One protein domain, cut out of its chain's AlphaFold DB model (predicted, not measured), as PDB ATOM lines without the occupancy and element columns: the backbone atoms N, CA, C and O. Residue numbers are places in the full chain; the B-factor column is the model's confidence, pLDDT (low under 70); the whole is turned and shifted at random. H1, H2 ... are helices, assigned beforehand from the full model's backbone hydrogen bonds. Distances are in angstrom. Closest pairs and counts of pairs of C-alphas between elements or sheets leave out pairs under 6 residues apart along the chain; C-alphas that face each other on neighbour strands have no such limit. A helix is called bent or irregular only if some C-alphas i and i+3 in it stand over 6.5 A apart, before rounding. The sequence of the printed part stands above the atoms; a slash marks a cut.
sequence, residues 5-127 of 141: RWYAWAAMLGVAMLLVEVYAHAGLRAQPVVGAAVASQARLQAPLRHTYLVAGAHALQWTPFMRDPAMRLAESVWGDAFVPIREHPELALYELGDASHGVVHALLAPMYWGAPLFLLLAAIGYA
ATOM      1  N   ARG A   5     137.029 115.616 104.910       83.75
ATOM      2  CA  ARG A   5     138.170 115.283 105.756       83.75
ATOM      3  C   ARG A   5     137.714 114.173 106.696       83.75
ATOM      4  O   ARG A   5     136.597 114.242 107.192       83.75
ATOM      5  N   TRP A   6     138.540 113.153 106.914       88.25
ATOM      6  CA  TRP A   6     138.190 111.948 107.686       88.25
ATOM      7  C   TRP A   6     137.519 112.252 109.042       88.25
ATOM      8  O   TRP A   6     136.615 111.535 109.454       88.25
ATOM      9  N   TYR A   7     137.880 113.363 109.694       89.62
ATOM     10  CA  TYR A   7     137.277 113.782 110.961       89.62
ATOM     11  C   TYR A   7     135.799 114.174 110.839       89.62
ATOM     12  O   TYR A   7     135.073 114.101 111.820       89.62
ATOM     13  N   ALA A   8     135.332 114.591 109.659       91.62
ATOM     14  CA  ALA A   8     133.920 114.868 109.412       91.62
ATOM     15  C   ALA A   8     133.114 113.565 109.322       91.62
ATOM     16  O   ALA A   8     132.009 113.501 109.847       91.62
ATOM     17  N   TRP A   9     133.693 112.514 108.729       92.81
ATOM     18  CA  TRP A   9     133.111 111.169 108.756       92.81
ATOM     19  C   TRP A   9     133.074 110.609 110.177       92.81
ATOM     20  O   TRP A   9     132.034 110.118 110.601       92.81
ATOM     21  N   ALA A  10     134.166 110.759 110.934       92.69
ATOM     22  CA  ALA A  10     134.203 110.376 112.345       92.69
ATOM     23  C   ALA A  10     133.157 111.144 113.172       92.69
ATOM     24  O   ALA A  10     132.433 110.531 113.950       92.69
ATOM     25  N   ALA A  11     133.012 112.459 112.957       94.19
ATOM     26  CA  ALA A  11     131.995 113.265 113.632       94.19
ATOM     27  C   ALA A  11     130.587 112.766 113.305       94.19
ATOM     28  O   ALA A  11     129.784 112.565 114.206       94.19
ATOM     29  N   MET A  12     130.295 112.541 112.021       95.31
ATOM     30  CA  MET A  12     128.984 112.075 111.582       95.31
ATOM     31  C   MET A  12     128.648 110.702 112.167       95.31
ATOM     32  O   MET A  12     127.541 110.515 112.663       95.31
ATOM     33  N   LEU A  13     129.603 109.768 112.164       94.94
ATOM     34  CA  LEU A  13     129.418 108.442 112.746       94.94
ATOM     35  C   LEU A  13     129.215 108.521 114.268       94.94
ATOM     36  O   LEU A  13     128.287 107.914 114.790       94.94
ATOM     37  N   GLY A  14     130.030 109.321 114.964       95.31
ATOM     38  CA  GLY A  14     129.914 109.532 116.407       95.31
ATOM     39  C   GLY A  14     128.581 110.164 116.806       95.31
ATOM     40  O   GLY A  14     127.945 109.702 117.748       95.31
ATOM     41  N   VAL A  15     128.109 111.164 116.053       96.31
ATOM     42  CA  VAL A  15     126.785 111.775 116.259       96.31
ATOM     43  C   VAL A  15     125.666 110.773 115.977       96.31
ATOM     44  O   VAL A  15     124.732 110.684 116.765       96.31
ATOM     45  N   ALA A  16     125.749 109.994 114.895       96.06
ATOM     46  CA  ALA A  16     124.739 108.985 114.584       96.06
ATOM     47  C   ALA A  16     124.641 107.921 115.689       96.06
ATOM     48  O   ALA A  16     123.541 107.611 116.143       96.06
ATOM     49  N   MET A  17     125.783 107.419 116.170       96.12
ATOM     50  CA  MET A  17     125.827 106.473 117.286       96.12
ATOM     51  C   MET A  17     125.247 107.079 118.561       96.12
ATOM     52  O   MET A  17     124.416 106.451 119.210       96.12
ATOM     53  N   LEU A  18     125.627 108.320 118.875       95.81
ATOM     54  CA  LEU A  18     125.114 109.044 120.033       95.81
ATOM     55  C   LEU A  18     123.588 109.173 119.984       95.81
ATOM     56  O   LEU A  18     122.930 108.945 120.991       95.81
ATOM     57  N   LEU A  19     123.019 109.524 118.828       95.75
ATOM     58  CA  LEU A  19     121.571 109.663 118.676       95.75
ATOM     59  C   LEU A  19     120.843 108.335 118.906       95.75
ATOM     60  O   LEU A  19     119.832 108.321 119.602       95.75
ATOM     61  N   VAL A  20     121.363 107.230 118.366       95.25
ATOM     62  CA  VAL A  20     120.786 105.890 118.573       95.25
ATOM     63  C   VAL A  20     120.867 105.480 120.045       95.25
ATOM     64  O   VAL A  20     119.864 105.045 120.608       95.25
ATOM     65  N   GLU A  21     122.017 105.683 120.689       95.50
ATOM     66  CA  GLU A  21     122.225 105.382 122.110       95.50
ATOM     67  C   GLU A  21     121.290 106.186 123.013       95.50
ATOM     68  O   GLU A  21     120.614 105.622 123.876       95.50
ATOM     69  N   VAL A  22     121.201 107.498 122.782       96.56
ATOM     70  CA  VAL A  22     120.291 108.391 123.508       96.56
ATOM     71  C   VAL A  22     118.846 107.952 123.310       96.56
ATOM     72  O   VAL A  22     118.082 107.936 124.271       96.56
ATOM     73  N   TYR A  23     118.468 107.563 122.093       96.81
ATOM     74  CA  TYR A  23     117.112 107.137 121.774       96.81
ATOM     75  C   TYR A  23     116.725 105.818 122.455       96.81
ATOM     76  O   TYR A  23     115.670 105.733 123.088       96.81
ATOM     77  N   ALA A  24     117.597 104.809 122.406       95.88
ATOM     78  CA  ALA A  24     117.375 103.539 123.088       95.88
ATOM     79  C   ALA A  24     117.295 103.730 124.612       95.88
ATOM     80  O   ALA A  24     116.354 103.264 125.259       95.88
ATOM     81  N   HIS A  25     118.223 104.498 125.190       96.69
ATOM     82  CA  HIS A  25     118.221 104.799 126.621       96.69
ATOM     83  C   HIS A  25     117.035 105.679 127.044       96.69
ATOM     84  O   HIS A  25     116.560 105.549 128.172       96.69
ATOM     85  N   ALA A  26     116.499 106.523 126.160       96.75
ATOM     86  CA  ALA A  26     115.264 107.255 126.421       96.75
ATOM     87  C   ALA A  26     114.083 106.300 126.645       96.75
ATOM     88  O   ALA A  26     113.337 106.451 127.613       96.75
ATOM     89  N   GLY A  27     113.957 105.284 125.786       96.44
ATOM     90  CA  GLY A  27     112.965 104.224 125.929       96.44
ATOM     91  C   GLY A  27     113.135 103.435 127.222       96.44
ATOM     92  O   GLY A  27     112.170 103.244 127.958       96.44
ATOM     93  N   LEU A  28     114.375 103.052 127.546       96.44
ATOM     94  CA  LEU A  28     114.693 102.341 128.784       96.44
ATOM     95  C   LEU A  28     114.310 103.173 130.012       96.44
ATOM     96  O   LEU A  28     113.712 102.658 130.952       96.44
ATOM     97  N   ARG A  29     114.606 104.477 129.994       96.69
ATOM     98  CA  ARG A  29     114.259 105.396 131.084       96.69
ATOM     99  C   ARG A  29     112.751 105.580 131.244       96.69
ATOM    100  O   ARG A  29     112.301 105.808 132.364       96.69
ATOM    101  N   ALA A  30     111.995 105.508 130.149       96.00
ATOM    102  CA  ALA A  30     110.543 105.653 130.144       96.00
ATOM    103  C   ALA A  30     109.802 104.428 130.716       96.00
ATOM    104  O   ALA A  30     108.616 104.536 131.025       96.00
ATOM    105  N   GLN A  31     110.487 103.295 130.913       94.69
ATOM    106  CA  GLN A  31     109.909 102.117 131.561       94.69
ATOM    107  C   GLN A  31     109.674 102.382 133.067       94.69
ATOM    108  O   GLN A  31     110.634 102.709 133.769       94.69
ATOM    109  N   PRO A  32     108.445 102.219 133.606       88.62
ATOM    110  CA  PRO A  32     108.090 102.707 134.947       88.62
ATOM    111  C   PRO A  32     108.922 102.130 136.100       88.62
ATOM    112  O   PRO A  32     109.377 102.875 136.965       88.62
ATOM    113  N   VAL A  33     109.131 100.810 136.111       90.81
ATOM    114  CA  VAL A  33     109.857 100.109 137.188       90.81
ATOM    115  C   VAL A  33     111.335  99.969 136.828       90.81
ATOM    116  O   VAL A  33     112.212 100.470 137.528       90.81
ATOM    117  N   VAL A  34     111.606  99.362 135.670       94.81
ATOM    118  CA  VAL A  34     112.963  99.084 135.180       94.81
ATOM    119  C   VAL A  34     113.762 100.374 134.998       94.81
ATOM    120  O   VAL A  34     114.883 100.493 135.486       94.81
ATOM    121  N   GLY A  35     113.175 101.382 134.350       93.69
ATOM    122  CA  GLY A  35     113.857 102.638 134.062       93.69
ATOM    123  C   GLY A  35     114.198 103.445 135.313       93.69
ATOM    124  O   GLY A  35     115.165 104.207 135.301       93.69
ATOM    125  N   ALA A  36     113.432 103.303 136.399       94.25
ATOM    126  CA  ALA A  36     113.739 103.928 137.683       94.25
ATOM    127  C   ALA A  36     114.887 103.211 138.407       94.25
ATOM    128  O   ALA A  36     115.826 103.880 138.846       94.25
ATOM    129  N   ALA A  37     114.847 101.877 138.462       95.31
ATOM    130  CA  ALA A  37     115.885 101.055 139.084       95.31
ATOM    131  C   ALA A  37     117.241 101.202 138.371       95.31
ATOM    132  O   ALA A  37     118.266 101.454 139.001       95.31
ATOM    133  N   VAL A  38     117.248 101.160 137.036       96.00
ATOM    134  CA  VAL A  38     118.473 101.365 136.249       96.00
ATOM    135  C   VAL A  38     119.025 102.781 136.448       96.00
ATOM    136  O   VAL A  38     120.232 102.955 136.601       96.00
ATOM    137  N   ALA A  39     118.173 103.812 136.464       95.38
ATOM    138  CA  ALA A  39     118.631 105.195 136.588       95.38
ATOM    139  C   ALA A  39     119.255 105.512 137.955       95.38
ATOM    140  O   ALA A  39     120.227 106.274 138.008       95.38
ATOM    141  N   SER A  40     118.719 104.946 139.043       93.25
ATOM    142  CA  SER A  40     119.252 105.158 140.393       93.25
ATOM    143  C   SER A  40     120.653 104.560 140.539       93.25
ATOM    144  O   SER A  40     121.551 105.223 141.057       93.25
ATOM    145  N   GLN A  41     120.872 103.363 139.995       94.94
ATOM    146  CA  GLN A  41     122.173 102.701 140.013       94.94
ATOM    147  C   GLN A  41     123.169 103.311 139.024       94.94
ATOM    148  O   GLN A  41     124.341 103.498 139.359       94.94
ATOM    149  N   ALA A  42     122.717 103.672 137.816       94.88
ATOM    150  CA  ALA A  42     123.582 104.218 136.769       94.88
ATOM    151  C   ALA A  42     124.311 105.483 137.227       94.88
ATOM    152  O   ALA A  42     125.473 105.679 136.881       94.88
ATOM    153  N   ARG A  43     123.664 106.314 138.055       92.94
ATOM    154  CA  ARG A  43     124.277 107.522 138.622       92.94
ATOM    155  C   ARG A  43     125.564 107.230 139.405       92.94
ATOM    156  O   ARG A  43     126.449 108.079 139.427       92.94
ATOM    157  N   LEU A  44     125.656 106.064 140.044       91.12
ATOM    158  CA  LEU A  44     126.780 105.685 140.903       91.12
ATOM    159  C   LEU A  44     127.783 104.773 140.191       91.12
ATOM    160  O   LEU A  44     128.983 104.925 140.387       91.12
ATOM    161  N   GLN A  45     127.299 103.838 139.372       93.50
ATOM    162  CA  GLN A  45     128.124 102.746 138.843       93.50
ATOM    163  C   GLN A  45     128.420 102.863 137.341       93.50
ATOM    164  O   GLN A  45     129.390 102.287 136.857       93.50
ATOM    165  N   ALA A  46     127.608 103.608 136.583       93.81
ATOM    166  CA  ALA A  46     127.709 103.687 135.125       93.81
ATOM    167  C   ALA A  46     127.437 105.121 134.621       93.81
ATOM    168  O   ALA A  46     126.391 105.383 134.018       93.81
ATOM    169  N   PRO A  47     128.371 106.071 134.835       93.44
ATOM    170  CA  PRO A  47     128.139 107.495 134.576       93.44
ATOM    171  C   PRO A  47     127.832 107.812 133.103       93.44
ATOM    172  O   PRO A  47     127.035 108.704 132.806       93.44
ATOM    173  N   LEU A  48     128.410 107.059 132.163       94.31
ATOM    174  CA  LEU A  48     128.110 107.221 130.739       94.31
ATOM    175  C   LEU A  48     126.661 106.817 130.420       94.31
ATOM    176  O   LEU A  48     125.920 107.599 129.828       94.31
ATOM    177  N   ARG A  49     126.206 105.658 130.914       95.81
ATOM    178  CA  ARG A  49     124.798 105.243 130.829       95.81
ATOM    179  C   ARG A  49     123.869 106.267 131.475       95.81
ATOM    180  O   ARG A  49     122.842 106.605 130.894       95.81
ATOM    181  N   HIS A  50     124.232 106.800 132.644       96.69
ATOM    182  CA  HIS A  50     123.467 107.870 133.290       96.69
ATOM    183  C   HIS A  50     123.315 109.089 132.371       96.69
ATOM    184  O   HIS A  50     122.218 109.629 132.240       96.69
ATOM    185  N   THR A  51     124.387 109.470 131.673       96.31
ATOM    186  CA  THR A  51     124.373 110.578 130.711       96.31
ATOM    187  C   THR A  51     123.386 110.313 129.572       96.31
ATOM    188  O   THR A  51     122.570 111.182 129.267       96.31
ATOM    189  N   TYR A  52     123.380 109.107 128.996       96.62
ATOM    190  CA  TYR A  52     122.417 108.738 127.950       96.62
ATOM    191  C   TYR A  52     120.971 108.708 128.453       96.62
ATOM    192  O   TYR A  52     120.081 109.193 127.760       96.62
ATOM    193  N   LEU A  53     120.724 108.214 129.671       96.81
ATOM    194  CA  LEU A  53     119.388 108.212 130.281       96.81
ATOM    195  C   LEU A  53     118.856 109.637 130.499       96.81
ATOM    196  O   LEU A  53     117.690 109.908 130.215       96.81
ATOM    197  N   VAL A  54     119.698 110.548 130.995       96.69
ATOM    198  CA  VAL A  54     119.328 111.954 131.221       96.69
ATOM    199  C   VAL A  54     119.095 112.674 129.894       96.69
ATOM    200  O   VAL A  54     118.064 113.327 129.724       96.69
ATOM    201  N   ALA A  55     120.007 112.514 128.933       96.25
ATOM    202  CA  ALA A  55     119.860 113.085 127.599       96.25
ATOM    203  C   ALA A  55     118.595 112.566 126.900       96.25
ATOM    204  O   ALA A  55     117.846 113.347 126.317       96.25
ATOM    205  N   GLY A  56     118.313 111.266 127.015       95.62
ATOM    206  CA  GLY A  56     117.135 110.628 126.439       95.62
ATOM    207  C   GLY A  56     115.829 111.109 127.067       95.62
ATOM    208  O   GLY A  56     114.874 111.419 126.354       95.62
ATOM    209  N   ALA A  57     115.794 111.252 128.395       95.00
ATOM    210  CA  ALA A  57     114.641 111.814 129.094       95.00
ATOM    211  C   ALA A  57     114.339 113.245 128.630       95.00
ATOM    212  O   ALA A  57     113.183 113.565 128.354       95.00
ATOM    213  N   HIS A  58     115.369 114.084 128.491       95.94
ATOM    214  CA  HIS A  58     115.209 115.421 127.926       95.94
ATOM    215  C   HIS A  58     114.761 115.377 126.466       95.94
ATOM    216  O   HIS A  58     113.853 116.116 126.102       95.94
ATOM    217  N   ALA A  59     115.320 114.493 125.637       93.94
ATOM    218  CA  ALA A  59     114.911 114.360 124.241       93.94
ATOM    219  C   ALA A  59     113.404 114.068 124.117       93.94
ATOM    220  O   ALA A  59     112.714 114.755 123.367       93.94
ATOM    221  N   LEU A  60     112.869 113.139 124.922       94.81
ATOM    222  CA  LEU A  60     111.441 112.796 124.919       94.81
ATOM    223  C   LEU A  60     110.518 113.907 125.437       94.81
ATOM    224  O   LEU A  60     109.326 113.871 125.140       94.81
ATOM    225  N   GLN A  61     111.024 114.890 126.190       94.50
ATOM    226  CA  GLN A  61     110.233 116.079 126.544       94.50
ATOM    227  C   GLN A  61     109.922 116.921 125.300       94.50
ATOM    228  O   GLN A  61     108.821 117.450 125.179       94.50
ATOM    229  N   TRP A  62     110.870 117.005 124.363       94.69
ATOM    230  CA  TRP A  62     110.714 117.741 123.105       94.69
ATOM    231  C   TRP A  62     110.062 116.902 122.002       94.69
ATOM    232  O   TRP A  62     109.467 117.453 121.078       94.69
ATOM    233  N   THR A  63     110.150 115.573 122.092       94.62
ATOM    234  CA  THR A  63     109.586 114.632 121.112       94.62
ATOM    235  C   THR A  63     108.664 113.596 121.769       94.62
ATOM    236  O   THR A  63     108.901 112.392 121.677       94.62
ATOM    237  N   PRO A  64     107.557 114.009 122.416       93.44
ATOM    238  CA  PRO A  64     106.695 113.085 123.158       93.44
ATOM    239  C   PRO A  64     106.096 111.976 122.280       93.44
ATOM    240  O   PRO A  64     105.940 110.847 122.740       93.44
ATOM    241  N   PHE A  65     105.845 112.259 120.997       95.00
ATOM    242  CA  PHE A  65     105.365 111.287 120.006       95.00
ATOM    243  C   PHE A  65     106.348 110.130 119.743       95.00
ATOM    244  O   PHE A  65     105.955 109.098 119.206       95.00
ATOM    245  N   MET A  66     107.618 110.282 120.126       95.38
ATOM    246  CA  MET A  66     108.645 109.251 119.992       95.38
ATOM    247  C   MET A  66     108.713 108.295 121.191       95.38
ATOM    248  O   MET A  66     109.469 107.325 121.147       95.38
ATOM    249  N   ARG A  67     107.937 108.529 122.260       95.31
ATOM    250  CA  ARG A  67     108.011 107.737 123.497       95.31
ATOM    251  C   ARG A  67     107.743 106.251 123.262       95.31
ATOM    252  O   ARG A  67     108.588 105.435 123.614       95.31
ATOM    253  N   ASP A  68     106.618 105.903 122.646       96.25
ATOM    254  CA  ASP A  68     106.255 104.495 122.440       96.25
ATOM    255  C   ASP A  68     107.242 103.761 121.517       96.25
ATOM    256  O   ASP A  68     107.678 102.663 121.871       96.25
ATOM    257  N   PRO A  69     107.662 104.318 120.358       96.81
ATOM    258  CA  PRO A  69     108.684 103.654 119.560       96.81
ATOM    259  C   PRO A  69     110.047 103.565 120.264       96.81
ATOM    260  O   PRO A  69     110.749 102.579 120.048       96.81
ATOM    261  N   ALA A  70     110.414 104.519 121.126       96.19
ATOM    262  CA  ALA A  70     111.624 104.410 121.941       96.19
ATOM    263  C   ALA A  70     111.510 103.268 122.961       96.19
ATOM    264  O   ALA A  70     112.436 102.471 123.096       96.19
ATOM    265  N   MET A  71     110.369 103.144 123.648       96.31
ATOM    266  CA  MET A  71     110.113 102.044 124.586       96.31
ATOM    267  C   MET A  71     110.161 100.680 123.892       96.31
ATOM    268  O   MET A  71     110.806  99.776 124.412       96.31
ATOM    269  N   ARG A  72     109.587 100.557 122.686       95.81
ATOM    270  CA  ARG A  72     109.684  99.335 121.867       95.81
ATOM    271  C   ARG A  72     111.122  98.994 121.480       95.81
ATOM    272  O   ARG A  72     111.490  97.824 121.477       95.81
ATOM    273  N   LEU A  73     111.940  99.997 121.152       95.19
ATOM    274  CA  LEU A  73     113.366  99.775 120.904       95.19
ATOM    275  C   LEU A  73     114.080  99.307 122.177       95.19
ATOM    276  O   LEU A  73     114.876  98.383 122.129       95.19
ATOM    277  N   ALA A  74     113.790  99.911 123.326       95.56
ATOM    278  CA  ALA A  74     114.387  99.478 124.584       95.56
ATOM    279  C   ALA A  74     113.983  98.042 124.954       95.56
ATOM    280  O   ALA A  74     114.815  97.286 125.441       95.56
ATOM    281  N   GLU A  75     112.736  97.653 124.688       94.75
ATOM    282  CA  GLU A  75     112.262  96.274 124.848       94.75
ATOM    283  C   GLU A  75     112.964  95.307 123.892       94.75
ATOM    284  O   GLU A  75     113.337  94.217 124.307       94.75
ATOM    285  N   SER A  76     113.224  95.691 122.639       93.81
ATOM    286  CA  SER A  76     113.957  94.818 121.711       93.81
ATOM    287  C   SER A  76     115.447  94.684 122.041       93.81
ATOM    288  O   SER A  76     116.080  93.712 121.627       93.81
ATOM    289  N   VAL A  77     116.014  95.647 122.772       93.56
ATOM    290  CA  VAL A  77     117.422  95.645 123.195       93.56
ATOM    291  C   VAL A  77     117.611  94.944 124.545       93.56
ATOM    292  O   VAL A  77     118.557  94.182 124.698       93.56
ATOM    293  N   TRP A  78     116.752  95.218 125.528       95.12
ATOM    294  CA  TRP A  78     116.942  94.813 126.929       95.12
ATOM    295  C   TRP A  78     115.738  94.079 127.528       95.12
ATOM    296  O   TRP A  78     115.701  93.862 128.738       95.12
ATOM    297  N   GLY A  79     114.732  93.721 126.726       93.38
ATOM    298  CA  GLY A  79     113.484  93.123 127.211       93.38
ATOM    299  C   GLY A  79     113.697  91.857 128.038       93.38
ATOM    300  O   GLY A  79     113.011  91.679 129.044       93.38
ATOM    301  N   ASP A  80     114.701  91.052 127.685       93.00
ATOM    302  CA  ASP A  80     115.087  89.839 128.420       93.00
ATOM    303  C   ASP A  80     115.456  90.140 129.883       93.00
ATOM    304  O   ASP A  80     115.126  89.379 130.788       93.00
ATOM    305  N   ALA A  81     116.058  91.305 130.140       93.88
ATOM    306  CA  ALA A  81     116.438  91.738 131.479       93.88
ATOM    307  C   ALA A  81     115.270  92.345 132.277       93.88
ATOM    308  O   ALA A  81     115.383  92.564 133.480       93.88
ATOM    309  N   PHE A  82     114.125  92.661 131.665       95.00
ATOM    310  CA  PHE A  82     113.082  93.426 132.362       95.00
ATOM    311  C   PHE A  82     112.396  92.635 133.472       95.00
ATOM    312  O   PHE A  82     112.027  93.228 134.485       95.00
ATOM    313  N   VAL A  83     112.199  91.330 133.282       95.06
ATOM    314  CA  VAL A  83     111.627  90.444 134.306       95.06
ATOM    315  C   VAL A  83     112.548  90.354 135.529       95.06
ATOM    316  O   VAL A  83     112.099  90.781 136.595       95.06
ATOM    317  N   PRO A  84     113.826  89.939 135.406       94.38
ATOM    318  CA  PRO A  84     114.706  89.844 136.569       94.38
ATOM    319  C   PRO A  84     114.944  91.205 137.239       94.38
ATOM    320  O   PRO A  84     114.974  91.279 138.460       94.38
ATOM    321  N   ILE A  85     114.988  92.317 136.491       95.19
ATOM    322  CA  ILE A  85     115.090  93.663 137.091       95.19
ATOM    323  C   ILE A  85     113.841  94.032 137.909       95.19
ATOM    324  O   ILE A  85     113.939  94.778 138.882       95.19
ATOM    325  N   ARG A  86     112.645  93.576 137.515       95.19
ATOM    326  CA  ARG A  86     111.420  93.827 138.297       95.19
ATOM    327  C   ARG A  86     111.393  93.005 139.580       95.19
ATOM    328  O   ARG A  86     110.861  93.493 140.571       95.19
ATOM    329  N   GLU A  87     111.935  91.793 139.543       95.06
ATOM    330  CA  GLU A  87     112.036  90.901 140.702       95.06
ATOM    331  C   GLU A  87     113.136  91.359 141.671       95.06
ATOM    332  O   GLU A  87     112.913  91.391 142.879       95.06
ATOM    333  N   HIS A  88     114.275  91.801 141.129       94.62
ATOM    334  CA  HIS A  88     115.479  92.205 141.856       94.62
ATOM    335  C   HIS A  88     115.989  93.587 141.394       94.62
ATOM    336  O   HIS A  88     117.040  93.700 140.751       94.62
ATOM    337  N   PRO A  89     115.271  94.687 141.700       93.56
ATOM    338  CA  PRO A  89     115.644  96.035 141.257       93.56
ATOM    339  C   PRO A  89     116.988  96.523 141.821       93.56
ATOM    340  O   PRO A  89     117.619  97.417 141.253       93.56
ATOM    341  N   GLU A  90     117.460  95.948 142.923       93.19
ATOM    342  CA  GLU A  90     118.783  96.169 143.504       93.19
ATOM    343  C   GLU A  90     119.933  95.585 142.670       93.19
ATOM    344  O   GLU A  90     121.073  96.018 142.833       93.19
ATOM    345  N   LEU A  91     119.648  94.705 141.709       93.25
ATOM    346  CA  LEU A  91     120.624  94.155 140.761       93.25
ATOM    347  C   LEU A  91     120.457  94.727 139.346       93.25
ATOM    348  O   LEU A  91     121.027  94.205 138.394       93.25
ATOM    349  N   ALA A  92     119.717  95.831 139.191       94.19
ATOM    350  CA  ALA A  92     119.255  96.292 137.887       94.19
ATOM    351  C   ALA A  92     120.347  96.440 136.815       94.19
ATOM    352  O   ALA A  92     120.133  96.039 135.676       94.19
ATOM    353  N   LEU A  93     121.509  97.023 137.135       93.44
ATOM    354  CA  LEU A  93     122.599  97.159 136.159       93.44
ATOM    355  C   LEU A  93     123.297  95.843 135.834       93.44
ATOM    356  O   LEU A  93     123.754  95.689 134.701       93.44
ATOM    357  N   TYR A  94     123.398  94.946 136.815       93.50
ATOM    358  CA  TYR A  94     123.958  93.618 136.618       93.50
ATOM    359  C   TYR A  94     123.069  92.843 135.646       93.50
ATOM    360  O   TYR A  94     123.530  92.483 134.570       93.50
ATOM    361  N   GLU A  95     121.772  92.743 135.938       93.00
ATOM    362  CA  GLU A  95     120.789  92.057 135.088       93.00
ATOM    363  C   GLU A  95     120.702  92.666 133.684       93.00
ATOM    364  O   GLU A  95     120.618  91.965 132.680       93.00
ATOM    365  N   LEU A  96     120.784  93.995 133.574       91.50
ATOM    366  CA  LEU A  96     120.760  94.675 132.279       91.50
ATOM    367  C   LEU A  96     121.974  94.336 131.398       91.50
ATOM    368  O   LEU A  96     121.880  94.441 130.176       91.50
ATOM    369  N   GLY A  97     123.114  93.994 132.000       86.94
ATOM    370  CA  GLY A  97     124.314  93.552 131.291       86.94
ATOM    371  C   GLY A  97     124.364  92.040 131.078       86.94
ATOM    372  O   GLY A  97     124.774  91.607 130.008       86.94
ATOM    373  N   ASP A  98     123.938  91.268 132.076       89.81
ATOM    374  CA  ASP A  98     124.044  89.808 132.105       89.81
ATOM    375  C   ASP A  98     122.908  89.132 131.341       89.81
ATOM    376  O   ASP A  98     123.156  88.204 130.597       89.81
ATOM    377  N   ALA A  99     121.664  89.609 131.437       87.31
ATOM    378  CA  ALA A  99     120.526  88.950 130.790       87.31
ATOM    379  C   ALA A  99     120.309  89.385 129.326       87.31
ATOM    380  O   ALA A  99     119.588  88.718 128.581       87.31
ATOM    381  N   SER A 100     120.925  90.485 128.878       86.69
ATOM    382  CA  SER A 100     120.664  91.065 127.551       86.69
ATOM    383  C   SER A 100     121.547  90.453 126.460       86.69
ATOM    384  O   SER A 100     122.677  90.883 126.252       86.69
ATOM    385  N   HIS A 101     121.008  89.491 125.707       82.44
ATOM    386  CA  HIS A 101     121.766  88.740 124.689       82.44
ATOM    387  C   HIS A 101     121.236  88.878 123.253       82.44
ATOM    388  O   HIS A 101     121.760  88.252 122.329       82.44
ATOM    389  N   GLY A 102     120.196  89.684 123.034       85.56
ATOM    390  CA  GLY A 102     119.568  89.833 121.722       85.56
ATOM    391  C   GLY A 102     120.498  90.396 120.635       85.56
ATOM    392  O   GLY A 102     121.436  91.146 120.899       85.56
ATOM    393  N   VAL A 103     120.185  90.112 119.365       86.56
ATOM    394  CA  VAL A 103     120.938  90.638 118.203       86.56
ATOM    395  C   VAL A 103     120.987  92.169 118.206       86.56
ATOM    396  O   VAL A 103     122.013  92.767 117.884       86.56
ATOM    397  N   VAL A 104     119.891  92.820 118.604       87.62
ATOM    398  CA  VAL A 104     119.820  94.285 118.694       87.62
ATOM    399  C   VAL A 104     120.757  94.806 119.792       87.62
ATOM    400  O   VAL A 104     121.444  95.804 119.582       87.62
ATOM    401  N   HIS A 105     120.860  94.094 120.920       88.94
ATOM    402  CA  HIS A 105     121.837  94.397 121.964       88.94
ATOM    403  C   HIS A 105     123.271  94.272 121.453       88.94
ATOM    404  O   HIS A 105     124.059  95.193 121.637       88.94
ATOM    405  N   ALA A 106     123.594  93.187 120.744       89.12
ATOM    406  CA  ALA A 106     124.926  92.981 120.178       89.12
ATOM    407  C   ALA A 106     125.344  94.101 119.204       89.12
ATOM    408  O   ALA A 106     126.526  94.429 119.113       89.12
ATOM    409  N   LEU A 107     124.384  94.716 118.502       89.00
ATOM    410  CA  LEU A 107     124.627  95.870 117.633       89.00
ATOM    411  C   LEU A 107     124.794  97.183 118.410       89.00
ATOM    412  O   LEU A 107     125.647  97.988 118.037       89.00
ATOM    413  N   LEU A 108     124.017  97.410 119.475       89.31
ATOM    414  CA  LEU A 108     124.121  98.625 120.295       89.31
ATOM    415  C   LEU A 108     125.328  98.607 121.241       89.31
ATOM    416  O   LEU A 108     125.959  99.636 121.450       89.31
ATOM    417  N   ALA A 109     125.712  97.449 121.774       89.88
ATOM    418  CA  ALA A 109     126.833  97.308 122.701       89.88
ATOM    419  C   ALA A 109     128.134  98.014 122.239       89.88
ATOM    420  O   ALA A 109     128.714  98.762 123.033       89.88
ATOM    421  N   PRO A 110     128.602  97.874 120.979       91.94
ATOM    422  CA  PRO A 110     129.758  98.632 120.503       91.94
ATOM    423  C   PRO A 110     129.474 100.131 120.314       91.94
ATOM    424  O   PRO A 110     130.401 100.936 120.412       91.94
ATOM    425  N   MET A 111     128.226 100.540 120.059       92.94
ATOM    426  CA  MET A 111     127.844 101.949 119.873       92.94
ATOM    427  C   MET A 111     127.923 102.737 121.185       92.94
ATOM    428  O   MET A 111     128.341 103.899 121.158       92.94
ATOM    429  N   TYR A 112     127.642 102.086 122.317       92.12
ATOM    430  CA  TYR A 112     127.734 102.663 123.660       92.12
ATOM    431  C   TYR A 112     129.085 103.352 123.917       92.12
ATOM    432  O   TYR A 112     129.122 104.504 124.362       92.12
ATOM    433  N   TRP A 113     130.193 102.682 123.573       93.56
ATOM    434  CA  TRP A 113     131.553 103.242 123.639       93.56
ATOM    435  C   TRP A 113     132.008 103.894 122.330       93.56
ATOM    436  O   TRP A 113     132.841 104.802 122.345       93.56
ATOM    437  N   GLY A 114     131.458 103.460 121.195       91.44
ATOM    438  CA  GLY A 114     131.774 104.004 119.881       91.44
ATOM    439  C   GLY A 114     131.443 105.492 119.775       91.44
ATOM    440  O   GLY A 114     132.280 106.266 119.313       91.44
ATOM    441  N   ALA A 115     130.276 105.917 120.267       92.62
ATOM    442  CA  ALA A 115     129.839 107.311 120.209       92.62
ATOM    443  C   ALA A 115     130.879 108.301 120.781       92.62
ATOM    444  O   ALA A 115     131.361 109.153 120.023       92.62
ATOM    445  N   PRO A 116     131.301 108.205 122.062       94.75
ATOM    446  CA  PRO A 116     132.288 109.130 122.613       94.75
ATOM    447  C   PRO A 116     133.659 108.993 121.941       94.75
ATOM    448  O   PRO A 116     134.333 110.002 121.730       94.75
ATOM    449  N   LEU A 117     134.061 107.780 121.545       95.81
ATOM    450  CA  LEU A 117     135.347 107.548 120.888       95.81
ATOM    451  C   LEU A 117     135.431 108.250 119.524       95.81
ATOM    452  O   LEU A 117     136.398 108.961 119.247       95.81
ATOM    453  N   PHE A 118     134.412 108.100 118.678       94.06
ATOM    454  CA  PHE A 118     134.384 108.730 117.358       94.06
ATOM    455  C   PHE A 118     134.278 110.255 117.441       94.06
ATOM    456  O   PHE A 118     134.926 110.955 116.658       94.06
ATOM    457  N   LEU A 119     133.531 110.782 118.416       93.38
ATOM    458  CA  LEU A 119     133.481 112.222 118.679       93.38
ATOM    459  C   LEU A 119     134.841 112.766 119.136       93.38
ATOM    460  O   LEU A 119     135.267 113.821 118.664       93.38
ATOM    461  N   LEU A 120     135.557 112.028 119.987       95.38
ATOM    462  CA  LEU A 120     136.901 112.397 120.421       95.38
ATOM    463  C   LEU A 120     137.892 112.399 119.247       95.38
ATOM    464  O   LEU A 120     138.620 113.374 119.054       95.38
ATOM    465  N   LEU A 121     137.883 111.356 118.412       93.50
ATOM    466  CA  LEU A 121     138.719 111.281 117.208       93.50
ATOM    467  C   LEU A 121     138.421 112.427 116.237       93.50
ATOM    468  O   LEU A 121     139.341 113.022 115.668       93.50
ATOM    469  N   ALA A 122     137.146 112.774 116.070       93.25
ATOM    470  CA  ALA A 122     136.740 113.906 115.257       93.25
ATOM    471  C   ALA A 122     137.267 115.235 115.815       93.25
ATOM    472  O   ALA A 122     137.790 116.052 115.053       93.25
ATOM    473  N   ALA A 123     137.178 115.440 117.132       93.50
ATOM    474  CA  ALA A 123     137.693 116.631 117.799       93.50
ATOM    475  C   ALA A 123     139.214 116.761 117.630       93.50
ATOM    476  O   ALA A 123     139.701 117.829 117.253       93.50
ATOM    477  N   ILE A 124     139.958 115.664 117.806       93.00
ATOM    478  CA  ILE A 124     141.410 115.617 117.585       93.00
ATOM    479  C   ILE A 124     141.740 115.950 116.126       93.00
ATOM    480  O   ILE A 124     142.553 116.833 115.852       93.00
ATOM    481  N   GLY A 125     141.073 115.305 115.167       89.38
ATOM    482  CA  GLY A 125     141.300 115.558 113.745       89.38
ATOM    483  C   GLY A 125     140.947 116.982 113.310       89.38
ATOM    484  O   GLY A 125     141.602 117.551 112.431       89.38
ATOM    485  N   TYR A 126     139.937 117.579 113.942       88.94
ATOM    486  CA  TYR A 126     139.582 118.979 113.756       88.94
ATOM    487  C   TYR A 126     140.644 119.915 114.342       88.94
ATOM    488  O   TYR A 126     140.998 120.899 113.693       88.94
ATOM    489  N   ALA A 127     141.164 119.626 115.537       89.69
ATOM    490  CA  ALA A 127     142.187 120.435 116.195       89.69
ATOM    491  C   ALA A 127     143.519 120.414 115.427       89.69
ATOM    492  O   ALA A 127     144.106 121.465 115.184       89.69
TER     493      ALA A 127
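AT A GLANCE: This is residues 5 to 127 of the 141 residues of an uncharacterized protein of Oleiagrimonas sp. MCCC 1A03011 (UniProt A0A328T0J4). Two long helices, H1 and H6, run side by side in opposite ways as a two-helix stalk, and a head of shorter helices is built round the far end of H1. There H3 and the arm H4a cross H1 on two sides, joined to each other by a tight turn, while H2, which meets the end of H1 at a corner, forms a cluster with H4b and H5 in which each touches the other two. The printed part has 123 residues with six named helices, H1 to H6 in chain order, and no named strand; the class is all helix. The whole is compact, with a radius of gyration of the C-alphas of 14.8 A, yet elongated, with spans of 50 by 30 by 28 A, the stalk and the head together making the length.

IN THESE COORDINATES: H1 covers residues 6 to 30 and is 36.2 A long from C-alpha 6 at (138.190, 111.948, 107.686) to C-alpha 30 at (110.543, 105.653, 130.144). H2 follows with residues 34 to 45, 16.0 A long, and H3 with residues 47 to 62, 23.2 A long. H4, residues 64 to 87, was assigned as one helix by its hydrogen bonds but is bent, with C-alphas 77 and 80 lying 8.2 A apart. Its arms are H4a, residues 64 to 77, 20.5 A long, and H4b, residues 80 to 87. H4a is irregular, with C-alphas 65 and 68 lying 7.3 A apart, and H4b too, with C-alphas 80 and 83 lying 6.9 A apart. H5, residues 89 to 98, is irregular as well, with C-alphas 90 and 93 lying 8.3 A apart. H6, residues 103 to 127, is 36.7 A long and ends with C-alpha 127 at (142.187, 120.435, 116.195). It has a kink of 36 degrees near residue 115 and is neither bent nor irregular, but only just: C-alphas 107 and 110 are 6.5 A apart.

HOW THE PARTS SIT: H1 and H6 touch and run opposite ways at a steep tilt of 43 degrees, their closest C-alphas being those of Tyr 7 and Ala 122, 4.3 A apart. With residues 21 to 30 alone H1 touches H3, about perpendicular at 78 degrees; the closest C-alphas, of Ala 26 and Gly 56, are 3.9 A apart. With residues 23 to 30 alone it touches H4a, about perpendicular at 87 degrees; the closest C-alphas, of Gly 27 and Met 71, are 3.8 A apart. H1 and H2 touch only at the corner by their link, with the C-alphas of Arg 29 and Gly 35 closest at 4.1 A. H2 and H3 form a hairpin at a steep tilt of 43 degrees, the C-alphas of Ala 42 and His 50 being closest at 5.0 A. H2 also touches H5, about perpendicular at 82 degrees, where the C-alphas of Val 38 and Ala 92 are closest at 5.4 A. The arms H4a and H4b stand at 82 degrees, about perpendicular. H4b and H5 form a hairpin at a shallow tilt of 17 degrees, with the C-alphas of Ile 85 and Ala 92 closest at 5.0 A. H4a touches H6 with residues 76 to 77 alone, the C-alphas of Val 77 and His 105 being closest at 4.8 A. Among the pairs that stay apart are H1 and H5, and H5 and H6. Each O i to N i+4 pair is within hydrogen-bond range in H1; the counts are 7 of 8 in H2, 11 of 12 in H3, 8 of 10 in H4a, 3 of 4 in H4b, 4 of 6 in H5 and 17 of 21 in H6.

THE WHOLE: The two C-alphas farthest apart, those of Arg 5 and Glu 87, are 50.0 A from each other, while the first and last printed C-alphas, of Arg 5 and Ala 127, are 12.3 A apart. The printed part has no cut. The five links between helices are tight. The mean pLDDT of the printed part is 93.5, and no printed residue is under 70.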